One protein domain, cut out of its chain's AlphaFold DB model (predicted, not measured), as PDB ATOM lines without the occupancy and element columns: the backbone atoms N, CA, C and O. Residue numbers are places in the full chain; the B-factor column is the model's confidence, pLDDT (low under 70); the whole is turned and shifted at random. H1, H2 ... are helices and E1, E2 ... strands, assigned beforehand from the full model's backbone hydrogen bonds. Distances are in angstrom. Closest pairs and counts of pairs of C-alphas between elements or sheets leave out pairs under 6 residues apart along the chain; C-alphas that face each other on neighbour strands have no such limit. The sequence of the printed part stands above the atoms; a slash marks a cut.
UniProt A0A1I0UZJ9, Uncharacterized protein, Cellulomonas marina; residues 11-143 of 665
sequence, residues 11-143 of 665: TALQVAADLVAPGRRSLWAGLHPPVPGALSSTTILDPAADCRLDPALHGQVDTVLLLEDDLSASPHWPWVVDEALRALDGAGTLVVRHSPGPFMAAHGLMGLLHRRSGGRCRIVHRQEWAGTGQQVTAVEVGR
ATOM      1  N   THR A  11     109.086  96.731 120.563       66.50
ATOM      2  CA  THR A  11     109.413  95.985 121.782       66.50
ATOM      3  C   THR A  11     110.152  94.674 121.482       66.50
ATOM      4  O   THR A  11     111.158  94.383 122.120       66.50
ATOM      5  N   ALA A  12     109.716  93.907 120.478       62.94
ATOM      6  CA  ALA A  12     110.345  92.648 120.064       62.94
ATOM      7  C   ALA A  12     111.767  92.861 119.536       62.94
ATOM      8  O   ALA A  12     112.688  92.133 119.900       62.94
ATOM      9  N   LEU A  13     111.921  93.879 118.685       67.12
ATOM     10  CA  LEU A  13     113.194  94.286 118.093       67.12
ATOM     11  C   LEU A  13     114.187  94.725 119.174       67.12
ATOM     12  O   LEU A  13     115.332  94.282 119.156       67.12
ATOM     13  N   GLN A  14     113.735  95.539 120.130       73.44
ATOM     14  CA  GLN A  14     114.563  96.013 121.235       73.44
ATOM     15  C   GLN A  14     115.003  94.859 122.142       73.44
ATOM     16  O   GLN A  14     116.188  94.698 122.396       73.44
ATOM     17  N   VAL A  15     114.072  93.992 122.554       74.44
ATOM     18  CA  VAL A  15     114.372  92.837 123.415       74.44
ATOM     19  C   VAL A  15     115.325  91.857 122.738       74.44
ATOM     20  O   VAL A  15     116.258  91.369 123.370       74.44
ATOM     21  N   ALA A  16     115.119  91.567 121.451       75.62
ATOM     22  CA  ALA A  16     116.030  90.712 120.702       75.62
ATOM     23  C   ALA A  16     117.428  91.344 120.577       75.62
ATOM     24  O   ALA A  16     118.420  90.642 120.747       75.62
ATOM     25  N   ALA A  17     117.513  92.656 120.332       78.06
ATOM     26  CA  ALA A  17     118.784  93.375 120.260       78.06
ATOM     27  C   ALA A  17     119.516  93.427 121.613       78.06
ATOM     28  O   ALA A  17     120.729  93.242 121.647       78.06
ATOM     29  N   ASP A  18     118.793  93.615 122.719       79.44
ATOM     30  CA  ASP A  18     119.369  93.694 124.068       79.44
ATOM     31  C   ASP A  18     119.874  92.335 124.573       79.44
ATOM     32  O   ASP A  18     120.830  92.264 125.346       79.44
ATOM     33  N   LEU A  19     119.237  91.241 124.141       80.56
ATOM     34  CA  LEU A  19     119.556  89.882 124.586       80.56
ATOM     35  C   LEU A  19     120.563  89.154 123.689       80.56
ATOM     36  O   LEU A  19     121.135  88.143 124.108       80.56
ATOM     37  N   VAL A  20     120.797  89.636 122.466       82.00
ATOM     38  CA  VAL A  20     121.852  89.111 121.593       82.00
ATOM     39  C   VAL A  20     123.129  89.908 121.821       82.00
ATOM     40  O   VAL A  20     123.264  91.047 121.384       82.00
ATOM     41  N   ALA A  21     124.103  89.284 122.482       74.38
ATOM     42  CA  ALA A  21     125.407  89.903 122.672       74.38
ATOM     43  C   ALA A  21     126.096  90.168 121.312       74.38
ATOM     44  O   ALA A  21     126.096  89.282 120.448       74.38
ATOM     45  N   PRO A  22     126.723  91.346 121.116       74.38
ATOM     46  CA  PRO A  22     127.429  91.672 119.881       74.38
ATOM     47  C   PRO A  22     128.462  90.604 119.499       74.38
ATOM     48  O   PRO A  22     129.243  90.159 120.337       74.38
ATOM     49  N   GLY A  23     128.473  90.201 118.226       75.94
ATOM     50  CA  GLY A  23     129.419  89.213 117.695       75.94
ATOM     51  C   GLY A  23     129.093  87.746 118.004       75.94
ATOM     52  O   GLY A  23     129.833  86.873 117.554       75.94
ATOM     53  N   ARG A  24     128.000  87.452 118.724       85.38
ATOM     54  CA  ARG A  24     127.524  86.076 118.946       85.38
ATOM     55  C   ARG A  24     126.573  85.625 117.841       85.38
ATOM     56  O   ARG A  24     125.783  86.418 117.325       85.38
ATOM     57  N   ARG A  25     126.637  84.342 117.484       92.62
ATOM     58  CA  ARG A  25     125.773  83.740 116.460       92.62
ATOM     59  C   ARG A  25     124.395  83.488 117.059       92.62
ATOM     60  O   ARG A  25     124.287  82.897 118.131       92.62
ATOM     61  N   SER A  26     123.339  83.901 116.370       94.25
ATOM     62  CA  SER A  26     121.967  83.703 116.834       94.25
ATOM     63  C   SER A  26     121.103  83.003 115.790       94.25
ATOM     64  O   SER A  26     121.315  83.150 114.586       94.25
ATOM     65  N   LEU A  27     120.134  82.226 116.272       95.00
ATOM     66  CA  LEU A  27     119.084  81.603 115.475       95.00
ATOM     67  C   LEU A  27     117.735  82.213 115.851       95.00
ATOM     68  O   LEU A  27     117.324  82.174 117.009       95.00
ATOM     69  N   TRP A  28     117.027  82.727 114.860       94.62
ATOM     70  CA  TRP A  28     115.641  83.148 114.943       94.62
ATOM     71  C   TRP A  28     114.720  82.010 114.497       94.62
ATOM     72  O   TRP A  28     114.819  81.531 113.364       94.62
ATOM     73  N   ALA A  29     113.814  81.575 115.373       93.12
ATOM     74  CA  ALA A  29     112.750  80.652 114.997       93.12
ATOM     75  C   ALA A  29     111.584  81.440 114.396       93.12
ATOM     76  O   ALA A  29     110.787  82.032 115.126       93.12
ATOM     77  N   GLY A  30     111.517  81.472 113.068       88.75
ATOM     78  CA  GLY A  30     110.537  82.261 112.332       88.75
ATOM     79  C   GLY A  30     111.055  82.756 110.986       88.75
ATOM     80  O   GLY A  30     112.167  82.425 110.564       88.75
ATOM     81  N   LEU A  31     110.229  83.543 110.298       81.75
ATOM     82  CA  LEU A  31     110.506  84.029 108.943       81.75
ATOM     83  C   LEU A  31     111.276  85.349 108.917       81.75
ATOM     84  O   LEU A  31     111.991  85.616 107.951       81.75
ATOM     85  N   HIS A  32     111.104  86.191 109.937       78.25
ATOM     86  CA  HIS A  32     111.510  87.597 109.869       78.25
ATOM     87  C   HIS A  32     112.493  87.937 110.992       78.25
ATOM     88  O   HIS A  32     112.083  88.556 111.973       78.25
ATOM     89  N   PRO A  33     113.783  87.556 110.890       82.94
ATOM     90  CA  PRO A  33     114.751  87.837 111.941       82.94
ATOM     91  C   PRO A  33     114.904  89.358 112.149       82.94
ATOM     92  O   PRO A  33     115.331  90.062 111.233       82.94
ATOM     93  N   PRO A  34     114.601  89.887 113.351       76.88
ATOM     94  CA  PRO A  34     114.787  91.300 113.672       76.88
ATOM     95  C   PRO A  34     116.262  91.666 113.886       76.88
ATOM     96  O   PRO A  34     116.616  92.843 113.869       76.88
ATOM     97  N   VAL A  35     117.114  90.663 114.118       79.12
ATOM     98  CA  VAL A  35     118.535  90.819 114.432       79.12
ATOM     99  C   VAL A  35     119.357  90.650 113.149       79.12
ATOM    100  O   VAL A  35     119.331  89.567 112.555       79.12
ATOM    101  N   PRO A  36     120.101  91.681 112.703       80.75
ATOM    102  CA  PRO A  36     120.950  91.577 111.522       80.75
ATOM    103  C   PRO A  36     121.964  90.434 111.644       80.75
ATOM    104  O   PRO A  36     122.678  90.333 112.639       80.75
ATOM    105  N   GLY A  37     122.042  89.582 110.618       83.50
ATOM    106  CA  GLY A  37     122.979  88.454 110.575       83.50
ATOM    107  C   GLY A  37     122.558  87.222 111.385       83.50
ATOM    108  O   GLY A  37     123.294  86.235 111.375       83.50
ATOM    109  N   ALA A  38     121.395  87.241 112.047       87.06
ATOM    110  CA  ALA A  38     120.835  86.037 112.652       87.06
ATOM    111  C   ALA A  38     120.464  85.015 111.570       87.06
ATOM    112  O   ALA A  38     119.863  85.357 110.548       87.06
ATOM    113  N   LEU A  39     120.788  83.748 111.821       92.31
ATOM    114  CA  LEU A  39     120.242  82.635 111.051       92.31
ATOM    115  C   LEU A  39     118.737  82.563 111.319       92.31
ATOM    116  O   LEU A  39     118.295  82.868 112.423       92.31
ATOM    117  N   SER A  40     117.941  82.141 110.343       91.44
ATOM    118  CA  SER A  40     116.496  81.972 110.513       91.44
ATOM    119  C   SER A  40     116.065  80.580 110.085       91.44
ATOM    120  O   SER A  40     116.512  80.096 109.045       91.44
ATOM    121  N   SER A  41     115.163  79.961 110.841       92.44
ATOM    122  CA  SER A  41     114.506  78.726 110.421       92.44
ATOM    123  C   SER A  41     113.047  78.699 110.851       92.44
ATOM    124  O   SER A  41     112.718  78.990 112.000       92.44
ATOM    125  N   THR A  42     112.176  78.288 109.933       91.44
ATOM    126  CA  THR A  42     110.773  77.971 110.216       91.44
ATOM    127  C   THR A  42     110.551  76.497 110.530       91.44
ATOM    128  O   THR A  42     109.538  76.161 111.134       91.44
ATOM    129  N   THR A  43     111.483  75.607 110.169       92.69
ATOM    130  CA  THR A  43     111.285  74.153 110.312       92.69
ATOM    131  C   THR A  43     111.216  73.722 111.773       92.69
ATOM    132  O   THR A  43     110.495  72.788 112.102       92.69
ATOM    133  N   ILE A  44     111.879  74.455 112.674       94.62
ATOM    134  CA  ILE A  44     111.775  74.254 114.127       94.62
ATOM    135  C   ILE A  44     110.346  74.445 114.654       94.62
ATOM    136  O   ILE A  44     109.993  73.843 115.660       94.62
ATOM    137  N   LEU A  45     109.518  75.242 113.972       91.69
ATOM    138  CA  LEU A  45     108.120  75.500 114.333       91.69
ATOM    139  C   LEU A  45     107.124  74.692 113.489       91.69
ATOM    140  O   LEU A  45     105.929  74.750 113.764       91.69
ATOM    141  N   ASP A  46     107.590  73.941 112.486       90.31
ATOM    142  CA  ASP A  46     106.740  73.251 111.513       90.31
ATOM    143  C   ASP A  46     106.553  71.759 111.867       90.31
ATOM    144  O   ASP A  46     107.489  70.964 111.730       90.31
ATOM    145  N   PRO A  47     105.343  71.325 112.270       85.75
ATOM    146  CA  PRO A  47     105.068  69.921 112.572       85.75
ATOM    147  C   PRO A  47     105.123  68.996 111.342       85.75
ATOM    148  O   PRO A  47     105.295  67.779 111.486       85.75
ATOM    149  N   ALA A  48     104.987  69.538 110.125       87.56
ATOM    150  CA  ALA A  48     105.191  68.774 108.894       87.56
ATOM    151  C   ALA A  48     106.674  68.426 108.679       87.56
ATOM    152  O   ALA A  48     106.979  67.411 108.054       87.56
ATOM    153  N   ALA A  49     107.573  69.222 109.261       88.50
ATOM    154  CA  ALA A  49     109.011  68.986 109.320       88.50
ATOM    155  C   ALA A  49     109.458  68.335 110.647       88.50
ATOM    156  O   ALA A  49     110.629  68.426 111.006       88.50
ATOM    157  N   ASP A  50     108.542  67.712 111.405       90.56
ATOM    158  CA  ASP A  50     108.813  67.102 112.725       90.56
ATOM    159  C   ASP A  50     109.379  68.085 113.775       90.56
ATOM    160  O   ASP A  50     110.003  67.675 114.761       90.56
ATOM    161  N   CYS A  51     109.163  69.394 113.577       94.19
ATOM    162  CA  CYS A  51     109.797  70.460 114.357       94.19
ATOM    163  C   CYS A  51     111.325  70.268 114.448       94.19
ATOM    164  O   CYS A  51     111.924  70.418 115.520       94.19
ATOM    165  N   ARG A  52     111.946  69.844 113.338       94.50
ATOM    166  CA  ARG A  52     113.370  69.513 113.228       94.50
ATOM    167  C   ARG A  52     114.105  70.613 112.462       94.50
ATOM    168  O   ARG A  52     113.666  71.044 111.396       94.50
ATOM    169  N   LEU A  53     115.221  71.097 113.001       95.00
ATOM    170  CA  LEU A  53     116.118  71.993 112.275       95.00
ATOM    171  C   LEU A  53     116.903  71.207 111.228       95.00
ATOM    172  O   LEU A  53     117.067  69.994 111.339       95.00
ATOM    173  N   ASP A  54     117.447  71.927 110.247       93.62
ATOM    174  CA  ASP A  54     118.557  71.393 109.464       93.62
ATOM    175  C   ASP A  54     119.659  70.925 110.439       93.62
ATOM    176  O   ASP A  54     120.126  71.742 111.245       93.62
ATOM    177  N   PRO A  55     120.081  69.647 110.400       92.06
ATOM    178  CA  PRO A  55     121.134  69.133 111.270       92.06
ATOM    179  C   PRO A  55     122.440  69.934 111.206       92.06
ATOM    180  O   PRO A  55     123.197  69.949 112.175       92.06
ATOM    181  N   ALA A  56     122.702  70.639 110.101       91.00
ATOM    182  CA  ALA A  56     123.852  71.527 109.972       91.00
ATOM    183  C   ALA A  56     123.821  72.715 110.950       91.00
ATOM    184  O   ALA A  56     124.862  73.322 111.175       91.00
ATOM    185  N   LEU A  57     122.663  73.046 111.537       92.38
ATOM    186  CA  LEU A  57     122.499  74.113 112.531       92.38
ATOM    187  C   LEU A  57     122.720  73.642 113.976       92.38
ATOM    188  O   LEU A  57     122.767  74.476 114.884       92.38
ATOM    189  N   HIS A  58     122.862  72.337 114.225       92.38
ATOM    190  CA  HIS A  58     123.149  71.828 115.569       92.38
ATOM    191  C   HIS A  58     124.547  72.252 116.027       92.38
ATOM    192  O   HIS A  58     125.529  72.123 115.293       92.38
ATOM    193  N   GLY A  59     124.636  72.781 117.250       90.88
ATOM    194  CA  GLY A  59     125.877  73.319 117.812       90.88
ATOM    195  C   GLY A  59     126.460  74.518 117.065       90.88
ATOM    196  O   GLY A  59     127.671  74.706 117.093       90.88
ATOM    197  N   GLN A  60     125.642  75.296 116.350       91.56
ATOM    198  CA  GLN A  60     126.129  76.414 115.534       91.56
ATOM    199  C   GLN A  60     125.810  77.796 116.086       91.56
ATOM    200  O   GLN A  60     126.283  78.783 115.523       91.56
ATOM    201  N   VAL A  61     125.003  77.916 117.137       92.75
ATOM    202  CA  VAL A  61     124.601  79.232 117.646       92.75
ATOM    203  C   VAL A  61     124.810  79.364 119.142       92.75
ATOM    204  O   VAL A  61     124.806  78.394 119.888       92.75
ATOM    205  N   ASP A  62     124.995  80.597 119.587       92.50
ATOM    206  CA  ASP A  62     125.108  80.954 120.995       92.50
ATOM    207  C   ASP A  62     123.746  81.264 121.616       92.50
ATOM    208  O   ASP A  62     123.541  81.060 122.813       92.50
ATOM    209  N   THR A  63     122.825  81.785 120.802       94.12
ATOM    210  CA  THR A  63     121.509  82.244 121.242       94.12
ATOM    211  C   THR A  63     120.423  81.746 120.298       94.12
ATOM    212  O   THR A  63     120.535  81.906 119.085       94.12
ATOM    213  N   VAL A  64     119.331  81.210 120.842       95.62
ATOM    214  CA  VAL A  64     118.111  80.907 120.079       95.62
ATOM    215  C   VAL A  64     116.975  81.809 120.545       95.62
ATOM    216  O   VAL A  64     116.731  81.949 121.743       95.62
ATOM    217  N   LEU A  65     116.278  82.419 119.590       95.06
ATOM    218  CA  LEU A  65     115.199  83.376 119.797       95.06
ATOM    219  C   LEU A  65     113.869  82.761 119.336       95.06
ATOM    220  O   LEU A  65     113.592  82.678 118.140       95.06
ATOM    221  N   LEU A  66     113.036  82.356 120.294       94.38
ATOM    222  CA  LEU A  66     111.657  81.896 120.107       94.38
ATOM    223  C   LEU A  66     110.692  83.044 120.455       94.38
ATOM    224  O   LEU A  66     110.012  83.010 121.482       94.38
ATOM    225  N   LEU A  67     110.724  84.116 119.656       90.50
ATOM    226  CA  LEU A  67     109.990  85.361 119.933       90.50
ATOM    227  C   LEU A  67     108.889  85.686 118.910       90.50
ATOM    228  O   LEU A  67     108.005  86.480 119.238       90.50
ATOM    229  N   GLU A  68     108.939  85.127 117.692       86.44
ATOM    230  CA  GLU A  68     107.943  85.397 116.639       86.44
ATOM    231  C   GLU A  68     106.556  84.893 117.057       86.44
ATOM    232  O   GLU A  68     105.585  85.657 117.030       86.44
ATOM    233  N   ASP A  69     106.506  83.660 117.565       85.12
ATOM    234  CA  ASP A  69     105.306  82.983 118.054       85.12
ATOM    235  C   ASP A  69     105.312  82.823 119.579       85.12
ATOM    236  O   ASP A  69     106.350  82.813 120.236       85.12
ATOM    237  N   ASP A  70     104.114  82.784 120.170       87.06
ATOM    238  CA  ASP A  70     103.966  82.440 121.586       87.06
ATOM    239  C   ASP A  70     104.128  80.927 121.729       87.06
ATOM    240  O   ASP A  70     103.306  80.164 121.217       87.06
ATOM    241  N   LEU A  71     105.183  80.494 122.420       89.06
ATOM    242  CA  LEU A  71     105.493  79.075 122.557       89.06
ATOM    243  C   LEU A  71     104.334  78.298 123.210       89.06
ATOM    244  O   LEU A  71     104.094  77.143 122.859       89.06
ATOM    245  N   SER A  72     103.570  78.939 124.101       83.75
ATOM    246  CA  SER A  72     102.444  78.317 124.807       83.75
ATOM    247  C   SER A  72     101.232  78.026 123.922       83.75
ATOM    248  O   SER A  72     100.334  77.289 124.339       83.75
ATOM    249  N   ALA A  73     101.190  78.588 122.712       79.50
ATOM    250  CA  ALA A  73     100.126  78.353 121.741       79.50
ATOM    251  C   ALA A  73     100.324  77.060 120.928       79.50
ATOM    252  O   ALA A  73      99.410  76.650 120.215       79.50
ATOM    253  N   SER A  74     101.487  76.405 121.036       82.94
ATOM    254  CA  SER A  74     101.800  75.188 120.285       82.94
ATOM    255  C   SER A  74     101.840  73.952 121.191       82.94
ATOM    256  O   SER A  74     102.587  73.942 122.175       82.94
ATOM    257  N   PRO A  75     101.138  72.854 120.845       83.38
ATOM    258  CA  PRO A  75     101.302  71.579 121.546       83.38
ATOM    259  C   PRO A  75     102.698  70.973 121.340       83.38
ATOM    260  O   PRO A  75     103.125  70.140 122.131       83.38
ATOM    261  N   HIS A  76     103.443  71.419 120.323       91.50
ATOM    262  CA  HIS A  76     104.778  70.917 119.980       91.50
ATOM    263  C   HIS A  76     105.903  71.600 120.761       91.50
ATOM    264  O   HIS A  76     107.075  71.359 120.474       91.50
ATOM    265  N   TRP A  77     105.591  72.450 121.744       94.25
ATOM    266  CA  TRP A  77     106.607  73.196 122.487       94.25
ATOM    267  C   TRP A  77     107.763  72.335 123.040       94.25
ATOM    268  O   TRP A  77     108.891  72.831 123.012       94.25
ATOM    269  N   PRO A  78     107.587  71.061 123.471       95.25
ATOM    270  CA  PRO A  78     108.717  70.254 123.936       95.25
ATOM    271  C   PRO A  78     109.702  69.924 122.814       95.25
ATOM    272  O   PRO A  78     110.908  69.933 123.039       95.25
ATOM    273  N   TRP A  79     109.202  69.672 121.600       95.75
ATOM    274  CA  TRP A  79     110.021  69.459 120.407       95.75
ATOM    275  C   TRP A  79     110.756  70.727 119.993       95.75
ATOM    276  O   TRP A  79     111.956  70.676 119.741       95.75
ATOM    277  N   VAL A  80     110.054  71.865 119.983       96.94
ATOM    278  CA  VAL A  80     110.642  73.175 119.669       96.94
ATOM    279  C   VAL A  80     111.779  73.491 120.643       96.94
ATOM    280  O   VAL A  80     112.864  73.884 120.224       96.94
ATOM    281  N   VAL A  81     111.560  73.288 121.947       96.25
ATOM    282  CA  VAL A  81     112.576  73.543 122.979       96.25
ATOM    283  C   VAL A  81     113.739  72.562 122.875       96.25
ATOM    284  O   VAL A  81     114.882  73.004 122.914       96.25
ATOM    285  N   ASP A  82     113.489  71.257 122.717       94.88
ATOM    286  CA  ASP A  82     114.570  70.277 122.525       94.88
ATOM    287  C   ASP A  82     115.438  70.640 121.316       94.88
ATOM    288  O   ASP A  82     116.663  70.627 121.405       94.88
ATOM    289  N   GLU A  83     114.816  71.028 120.206       94.81
ATOM    290  CA  GLU A  83     115.535  71.398 118.993       94.81
ATOM    291  C   GLU A  83     116.311  72.713 119.141       94.81
ATOM    292  O   GLU A  83     117.466  72.805 118.722       94.81
ATOM    293  N   ALA A  84     115.720  73.711 119.801       95.75
ATOM    294  CA  ALA A  84     116.397  74.960 120.121       95.75
ATOM    295  C   ALA A  84     117.648  74.708 120.976       95.75
ATOM    296  O   ALA A  84     118.704  75.279 120.723       95.75
ATOM    297  N   LEU A  85     117.565  73.799 121.951       94.12
ATOM    298  CA  LEU A  85     118.717  73.420 122.766       94.12
ATOM    299  C   LEU A  85     119.800  72.696 121.956       94.12
ATOM    300  O   LEU A  85     120.981  72.877 122.242       94.12
ATOM    301  N   ARG A  86     119.437  71.916 120.929       92.44
ATOM    302  CA  ARG A  86     120.418  71.276 120.032       92.44
ATOM    303  C   ARG A  86     121.152  72.272 119.143       92.44
ATOM    304  O   ARG A  86     122.318  72.047 118.829       92.44
ATOM    305  N   ALA A  87     120.512  73.377 118.770       93.69
ATOM    306  CA  ALA A  87     121.157  74.443 118.005       93.69
ATOM    307  C   ALA A  87     122.298  75.127 118.787       93.69
ATOM    308  O   ALA A  87     123.253  75.615 118.179       93.69
ATOM    309  N   LEU A  88     122.226  75.129 120.124       92.38
ATOM    310  CA  LEU A  88     123.221  75.770 120.982       92.38
ATOM    311  C   LEU A  88     124.580  75.050 120.958       92.38
ATOM    312  O   LEU A  88     124.659  73.828 121.129       92.38
ATOM    313  N   ASP A  89     125.655  75.824 120.813       87.94
ATOM    314  CA  ASP A  89     127.048  75.371 120.914       87.94
ATOM    315  C   ASP A  89     127.478  75.232 122.385       87.94
ATOM    316  O   ASP A  89     128.092  76.109 122.994       87.94
ATOM    317  N   GLY A  90     127.071  74.126 123.011       83.06
ATOM    318  CA  GLY A  90     127.383  73.854 124.412       83.06
ATOM    319  C   GLY A  90     126.533  74.685 125.378       83.06
ATOM    320  O   GLY A  90     125.397  74.314 125.669       83.06
ATOM    321  N   ALA A  91     127.096  75.759 125.936       86.00
ATOM    322  CA  ALA A  91     126.385  76.658 126.846       86.00
ATOM    323  C   ALA A  91     125.932  77.917 126.102       86.00
ATOM    324  O   ALA A  91     126.759  78.678 125.599       86.00
ATOM    325  N   GLY A  92     124.622  78.148 126.064       91.94
ATOM    326  CA  GLY A  92     124.039  79.255 125.312       91.94
ATOM    327  C   GLY A  92     122.751  79.782 125.927       91.94
ATOM    328  O   GLY A  92     122.329  79.341 126.996       91.94
ATOM    329  N   THR A  93     122.130  80.740 125.251       94.31
ATOM    330  CA  THR A  93     120.939  81.437 125.742       94.31
ATOM    331  C   THR A  93     119.718  81.058 124.918       94.31
ATOM    332  O   THR A  93     119.670  81.273 123.711       94.31
ATOM    333  N   LEU A  94     118.688  80.542 125.578       95.81
ATOM    334  CA  LEU A  94     117.367  80.366 124.993       95.81
ATOM    335  C   LEU A  94     116.472  81.528 125.425       95.81
ATOM    336  O   LEU A  94     116.221  81.712 126.615       95.81
ATOM    337  N   VAL A  95     115.969  82.296 124.464       94.94
ATOM    338  CA  VAL A  95     115.014  83.381 124.704       94.94
ATOM    339  C   VAL A  95     113.644  82.944 124.217       94.94
ATOM    340  O   VAL A  95     113.479  82.616 123.046       94.94
ATOM    341  N   VAL A  96     112.657  82.947 125.109       94.94
ATOM    342  CA  VAL A  96     111.317  82.421 124.830       94.94
ATOM    343  C   VAL A  96     110.258  83.453 125.162       94.94
ATOM    344  O   VAL A  96     110.240  83.967 126.284       94.94
ATOM    345  N   ARG A  97     109.338  83.694 124.223       92.81
ATOM    346  CA  ARG A  97     108.054  84.343 124.492       92.81
ATOM    347  C   ARG A  97     107.018  83.278 124.848       92.81
ATOM    348  O   ARG A  97     106.790  82.353 124.073       92.81
ATOM    349  N   HIS A  98     106.409  83.398 126.021       91.12
ATOM    350  CA  HIS A  98     105.407  82.457 126.524       91.12
ATOM    351  C   HIS A  98     104.318  83.162 127.330       91.12
ATOM    352  O   HIS A  98     104.552  84.210 127.926       91.12
ATOM    353  N   SER A  99     103.131  82.575 127.383       85.81
ATOM    354  CA  SER A  99     102.020  83.015 128.237       85.81
ATOM    355  C   SER A  99     101.397  81.840 128.998       85.81
ATOM    356  O   SER A  99     101.710  80.683 128.708       85.81
ATOM    357  N   PRO A 100     100.526  82.073 129.993       75.12
ATOM    358  CA  PRO A 100      99.637  81.023 130.473       75.12
ATOM    359  C   PRO A 100      98.766  80.536 129.305       75.12
ATOM    360  O   PRO A 100      97.924  81.278 128.806       75.12
ATOM    361  N   GLY A 101      98.996  79.307 128.844       64.31
ATOM    362  CA  GLY A 101      98.315  78.745 127.681       64.31
ATOM    363  C   GLY A 101      97.883  77.294 127.896       64.31
ATOM    364  O   GLY A 101      98.310  76.653 128.858       64.31
ATOM    365  N   PRO A 102      97.045  76.755 126.996       60.38
ATOM    366  CA  PRO A 102      96.438  75.433 127.158       60.38
ATOM    367  C   PRO A 102      97.442  74.276 127.046       60.38
ATOM    368  O   PRO A 102      97.179  73.192 127.556       60.38
ATOM    369  N   PHE A 103      98.588  74.489 126.390       72.44
ATOM    370  CA  PHE A 103      99.570  73.430 126.128       72.44
ATOM    371  C   PHE A 103     100.808  73.493 127.019       72.44
ATOM    372  O   PHE A 103     101.501  72.489 127.199       72.44
ATOM    373  N   MET A 104     101.115  74.675 127.554       83.88
ATOM    374  CA  MET A 104     102.330  74.909 128.318       83.88
ATOM    375  C   MET A 104     102.052  75.841 129.489       83.88
ATOM    376  O   MET A 104     101.592  76.969 129.328       83.88
ATOM    377  N   ALA A 105     102.431  75.378 130.674       80.19
ATOM    378  CA  ALA A 105     102.600  76.227 131.837       80.19
ATOM    379  C   ALA A 105     104.082  76.582 132.008       80.19
ATOM    380  O   ALA A 105     104.967  75.776 131.704       80.19
ATOM    381  N   ALA A 106     104.365  77.754 132.583       85.25
ATOM    382  CA  ALA A 106     105.737  78.214 132.805       85.25
ATOM    383  C   ALA A 106     106.588  77.205 133.606       85.25
ATOM    384  O   ALA A 106     107.762  77.008 133.299       85.25
ATOM    385  N   HIS A 107     106.004  76.514 134.594       88.06
ATOM    386  CA  HIS A 107     106.713  75.484 135.363       88.06
ATOM    387  C   HIS A 107     107.095  74.260 134.509       88.06
ATOM    388  O   HIS A 107     108.124  73.641 134.769       88.06
ATOM    389  N   GLY A 108     106.312  73.933 133.473       90.50
ATOM    390  CA  GLY A 108     106.614  72.856 132.528       90.50
ATOM    391  C   GLY A 108     107.853  73.170 131.691       90.50
ATOM    392  O   GLY A 108     108.764  72.344 131.619       90.50
ATOM    393  N   LEU A 109     107.933  74.395 131.156       93.38
ATOM    394  CA  LEU A 109     109.118  74.894 130.449       93.38
ATOM    395  C   LEU A 109     110.355  74.867 131.353       93.38
ATOM    396  O   LEU A 109     111.365  74.264 130.998       93.38
ATOM    397  N   MET A 110     110.270  75.470 132.544       94.38
ATOM    398  CA  MET A 110     111.399  75.502 133.483       94.38
ATOM    399  C   MET A 110     111.822  74.091 133.910       94.38
ATOM    400  O   MET A 110     113.013  73.807 133.994       94.38
ATOM    401  N   GLY A 111     110.862  73.190 134.133       94.50
ATOM    402  CA  GLY A 111     111.129  71.796 134.473       94.50
ATOM    403  C   GLY A 111     111.846  71.040 133.355       94.50
ATOM    404  O   GLY A 111     112.788  70.301 133.638       94.50
ATOM    405  N   LEU A 112     111.447  71.241 132.092       93.75
ATOM    406  CA  LEU A 112     112.142  70.651 130.947       93.75
ATOM    407  C   LEU A 112     113.580  71.171 130.848       93.75
ATOM    408  O   LEU A 112     114.501  70.364 130.780       93.75
ATOM    409  N   LEU A 113     113.782  72.492 130.907       94.81
ATOM    410  CA  LEU A 113     115.116  73.100 130.847       94.81
ATOM    411  C   LEU A 113     116.019  72.615 131.986       94.81
ATOM    412  O   LEU A 113     117.181  72.280 131.755       94.81
ATOM    413  N   HIS A 114     115.480  72.524 133.203       94.75
ATOM    414  CA  HIS A 114     116.212  72.030 134.364       94.75
ATOM    415  C   HIS A 114     116.654  70.576 134.173       94.75
ATOM    416  O   HIS A 114     117.838  70.281 134.306       94.75
ATOM    417  N   ARG A 115     115.739  69.671 133.800       92.94
ATOM    418  CA  ARG A 115     116.083  68.258 133.567       92.94
ATOM    419  C   ARG A 115     117.076  68.100 132.419       92.94
ATOM    420  O   ARG A 115     118.099  67.446 132.581       92.94
ATOM    421  N   ARG A 116     116.812  68.762 131.291       90.25
ATOM    422  CA  ARG A 116     117.617  68.656 130.068       90.25
ATOM    423  C   ARG A 116     119.041  69.184 130.225       90.25
ATOM    424  O   ARG A 116     119.927  68.744 129.509       90.25
ATOM    425  N   SER A 117     119.261  70.122 131.140       90.50
ATOM    426  CA  SER A 117     120.589  70.674 131.440       90.50
ATOM    427  C   SER A 117     121.268  70.026 132.647       90.50
ATOM    428  O   SER A 117     122.356  70.456 133.037       90.50
ATOM    429  N   GLY A 118     120.642  69.031 133.288       89.62
ATOM    430  CA  GLY A 118     121.120  68.493 134.566       89.62
ATOM    431  C   GLY A 118     121.219  69.573 135.651       89.62
ATOM    432  O   GLY A 118     122.165  69.590 136.433       89.62
ATOM    433  N   GLY A 119     120.296  70.535 135.635       92.12
ATOM    434  CA  GLY A 119     120.247  71.682 136.540       92.12
ATOM    435  C   GLY A 119     121.157  72.854 136.167       92.12
ATOM    436  O   GLY A 119     121.131  73.876 136.852       92.12
ATOM    437  N   ARG A 120     121.925  72.760 135.076       91.81
ATOM    438  CA  ARG A 120     122.800  73.839 134.590       91.81
ATOM    439  C   ARG A 120     122.027  74.862 133.767       91.81
ATOM    440  O   ARG A 120     122.308  75.071 132.590       91.81
ATOM    441  N   CYS A 121     121.054  75.513 134.389       94.62
ATOM    442  CA  CYS A 121     120.300  76.590 133.768       94.62
ATOM    443  C   CYS A 121     120.040  77.735 134.748       94.62
ATOM    444  O   CYS A 121     119.778  77.498 135.929       94.62
ATOM    445  N   ARG A 122     120.061  78.978 134.262       95.06
ATOM    446  CA  ARG A 122     119.694  80.159 135.055       95.06
ATOM    447  C   ARG A 122     118.921  81.166 134.218       95.06
ATOM    448  O   ARG A 122     119.240  81.402 133.058       95.06
ATOM    449  N   ILE A 123     117.914  81.784 134.823       94.88
ATOM    450  CA  ILE A 123     117.211  82.907 134.201       94.88
ATOM    451  C   ILE A 123     118.144  84.114 134.251       94.88
ATOM    452  O   ILE A 123     118.613  84.484 135.326       94.88
ATOM    453  N   VAL A 124     118.403  84.715 133.094       93.00
ATOM    454  CA  VAL A 124     119.213  85.939 132.982       93.00
ATOM    455  C   VAL A 124     118.374  87.163 132.669       93.00
ATOM    456  O   VAL A 124     118.775  88.275 132.989       93.00
ATOM    457  N   HIS A 125     117.185  86.958 132.102       90.75
ATOM    458  CA  HIS A 125     116.234  88.024 131.839       90.75
ATOM    459  C   HIS A 125     114.807  87.523 131.982       90.75
ATOM    460  O   HIS A 125     114.483  86.410 131.554       90.75
ATOM    461  N   ARG A 126     113.936  88.358 132.544       91.56
ATOM    462  CA  ARG A 126     112.494  88.139 132.525       91.56
ATOM    463  C   ARG A 126     111.774  89.475 132.516       91.56
ATOM    464  O   ARG A 126     112.014  90.304 133.385       91.56
ATOM    465  N   GLN A 127     110.872  89.643 131.563       88.56
ATOM    466  CA  GLN A 127     110.023  90.821 131.473       88.56
ATOM    467  C   GLN A 127     108.666  90.465 130.879       88.56
ATOM    468  O   GLN A 127     108.545  89.508 130.110       88.56
ATOM    469  N   GLU A 128     107.665  91.284 131.176       85.31
ATOM    470  CA  GLU A 128     106.415  91.252 130.432       85.31
ATOM    471  C   GLU A 128     106.642  91.761 129.001       85.31
ATOM    472  O   GLU A 128     107.422  92.685 128.747       85.31
ATOM    473  N   TRP A 129     105.967  91.136 128.045       81.25
ATOM    474  CA  TRP A 129     105.862  91.639 126.690       81.25
ATOM    475  C   TRP A 129     104.811  92.747 126.675       81.25
ATOM    476  O   TRP A 129     103.634  92.500 126.931       81.25
ATOM    477  N   ALA A 130     105.271  93.976 126.447       70.56
ATOM    478  CA  ALA A 130     104.524  95.198 126.720       70.56
ATOM    479  C   ALA A 130     103.050  95.134 126.276       70.56
ATOM    480  O   ALA A 130     102.746  95.063 125.086       70.56
ATOM    481  N   GLY A 131     102.137  95.188 127.252       63.75
ATOM    482  CA  GLY A 131     100.698  95.322 127.021       63.75
ATOM    483  C   GLY A 131      99.983  94.065 126.519       63.75
ATOM    484  O   GLY A 131      98.828  94.177 126.106       63.75
ATOM    485  N   THR A 132     100.622  92.886 126.533       69.62
ATOM    486  CA  THR A 132      99.992  91.630 126.079       69.62
ATOM    487  C   THR A 132      99.777  90.597 127.184       69.62
ATOM    488  O   THR A 132      99.139  89.577 126.925       69.62
ATOM    489  N   GLY A 133     100.308  90.808 128.395       77.06
ATOM    490  CA  GLY A 133     100.293  89.809 129.472       77.06
ATOM    491  C   GLY A 133     101.186  88.584 129.210       77.06
ATOM    492  O   GLY A 133     101.277  87.690 130.053       77.06
ATOM    493  N   GLN A 134     101.868  88.529 128.062       85.44
ATOM    494  CA  GLN A 134     102.860  87.500 127.756       85.44
ATOM    495  C   GLN A 134     104.177  87.825 128.467       85.44
ATOM    496  O   GLN A 134     104.443  88.960 128.851       85.44
ATOM    497  N   GLN A 135     105.032  86.828 128.634       89.88
ATOM    498  CA  GLN A 135     106.339  86.951 129.263       89.88
ATOM    499  C   GLN A 135     107.429  86.612 128.254       89.88
ATOM    500  O   GLN A 135     107.328  85.636 127.515       89.88
ATOM    501  N   VAL A 136     108.515  87.376 128.272       92.12
ATOM    502  CA  VAL A 136     109.782  86.953 127.680       92.12
ATOM    503  C   VAL A 136     110.705  86.513 128.786       92.12
ATOM    504  O   VAL A 136     110.909  87.219 129.770       92.12
ATOM    505  N   THR A 137     111.263  85.319 128.640       93.50
ATOM    506  CA  THR A 137     112.270  84.788 129.552       93.50
ATOM    507  C   THR A 137     113.491  84.374 128.749       93.50
ATOM    508  O   THR A 137     113.378  83.559 127.836       93.50
ATOM    509  N   ALA A 138     114.653  84.919 129.107       94.25
ATOM    510  CA  ALA A 138     115.939  84.433 128.633       94.25
ATOM    511  C   ALA A 138     116.556  83.532 129.700       94.25
ATOM    512  O   ALA A 138     116.674  83.915 130.871       94.25
ATOM    513  N   VAL A 139     116.945  82.335 129.286       95.19
ATOM    514  CA  VAL A 139     117.558  81.328 130.141       95.19
ATOM    515  C   VAL A 139     118.902  80.965 129.540       95.19
ATOM    516  O   VAL A 139     118.970  80.521 128.398       95.19
ATOM    517  N   GLU A 140     119.969  81.138 130.308       94.31
ATOM    518  CA  GLU A 140     121.236  80.489 129.992       94.31
ATOM    519  C   GLU A 140     121.115  79.012 130.341       94.31
ATOM    520  O   GLU A 140     120.714  78.667 131.456       94.31
ATOM    521  N   VAL A 141     121.450  78.144 129.394       93.25
ATOM    522  CA  VAL A 141     121.335  76.694 129.515       93.25
ATOM    523  C   VAL A 141     122.654  76.070 129.077       93.25
ATOM    524  O   VAL A 141     123.126  76.295 127.965       93.25
ATOM    525  N   GLY A 142     123.258  75.271 129.953       86.06
ATOM    526  CA  GLY A 142     124.395  74.427 129.613       86.06
ATOM    527  C   GLY A 142     123.919  73.080 129.084       86.06
ATOM    528  O   GLY A 142     123.236  72.354 129.809       86.06
ATOM    529  N   ARG A 143     124.310  72.695 127.863       74.06
ATOM    530  CA  ARG A 143     124.066  71.331 127.367       74.06
ATOM    531  C   ARG A 143     124.741  70.287 128.261       74.06
ATOM    532  O   ARG A 143     125.895  70.420 128.682       74.06
TER     533      ARG A 143
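Overview. This is residues 11 to 143 of the 665 residues of an uncharacterized protein of Cellulomonas marina (UniProt A0A1I0UZJ9). A twisted sheet of six strands forms the core, with H2 and H3 over one face and the shorter H1 over the other. The printed part has 133 residues with three named helices and six named strands, in the order H1 E1 E2 E3 H2 E4 H3 E5 E6. The sheet, E2 E1 E3 E4 E6 E5, is mixed, and the class is mixed, helices and strands. The whole is compact and rounded, with a radius of gyration of the C-alphas of 13.3 A and spans of 33 by 31 by 29 A.

Along the chain. H1, residues 11 to 19, begins at C-alpha 11 (109.413, 95.985, 121.782). E1 is residues 26 to 29, E2 39 to 41 and E3 61 to 66. H2, residues 77 to 87, is 15.3 A long; E4, residues 88 to 98, spans 19.8 A and bends by 113 degrees at residue 91. H3, residues 106 to 116, is 15.5 A long. E5, residues 121 to 128, spans 20.5 A; E6, residues 135 to 142, spans 22.0 A and ends at C-alpha 142 (124.395, 74.427, 129.613).

Arrangement. E1 is parallel to E2 (N 28 to O 39, 2.8 A) and to E3 (N 27 to O 63, 2.9 A). E3, H2 and E4 form a strand-helix-strand unit, two parallel neighbour strands with a helix between, its crossover right-handed; N 95 and O 64 are 2.8 A apart. E4, H3 and E5 form a split unit, with E6 between the strands, also right-handed. E6 is antiparallel to E4 (N 94 to O 139, 2.8 A) and forms a hairpin with E5 (N 138 to O 125, 2.9 A). H1 is over E4 at a height over the sheet of 9.1 A; H2 and H3 are on the opposite face. In H1, H2 and H3 every O i to N i+4 pair is within hydrogen-bond range.

Size, cuts and confidence. The C-alphas farthest apart, those of Ala 56 and Gly 131, are 37.3 A apart. The printed part has no cut; the link from E2 to E3 is long. Residues 11 to 13, 101 to 102 and 131 to 132 have pLDDT under 70.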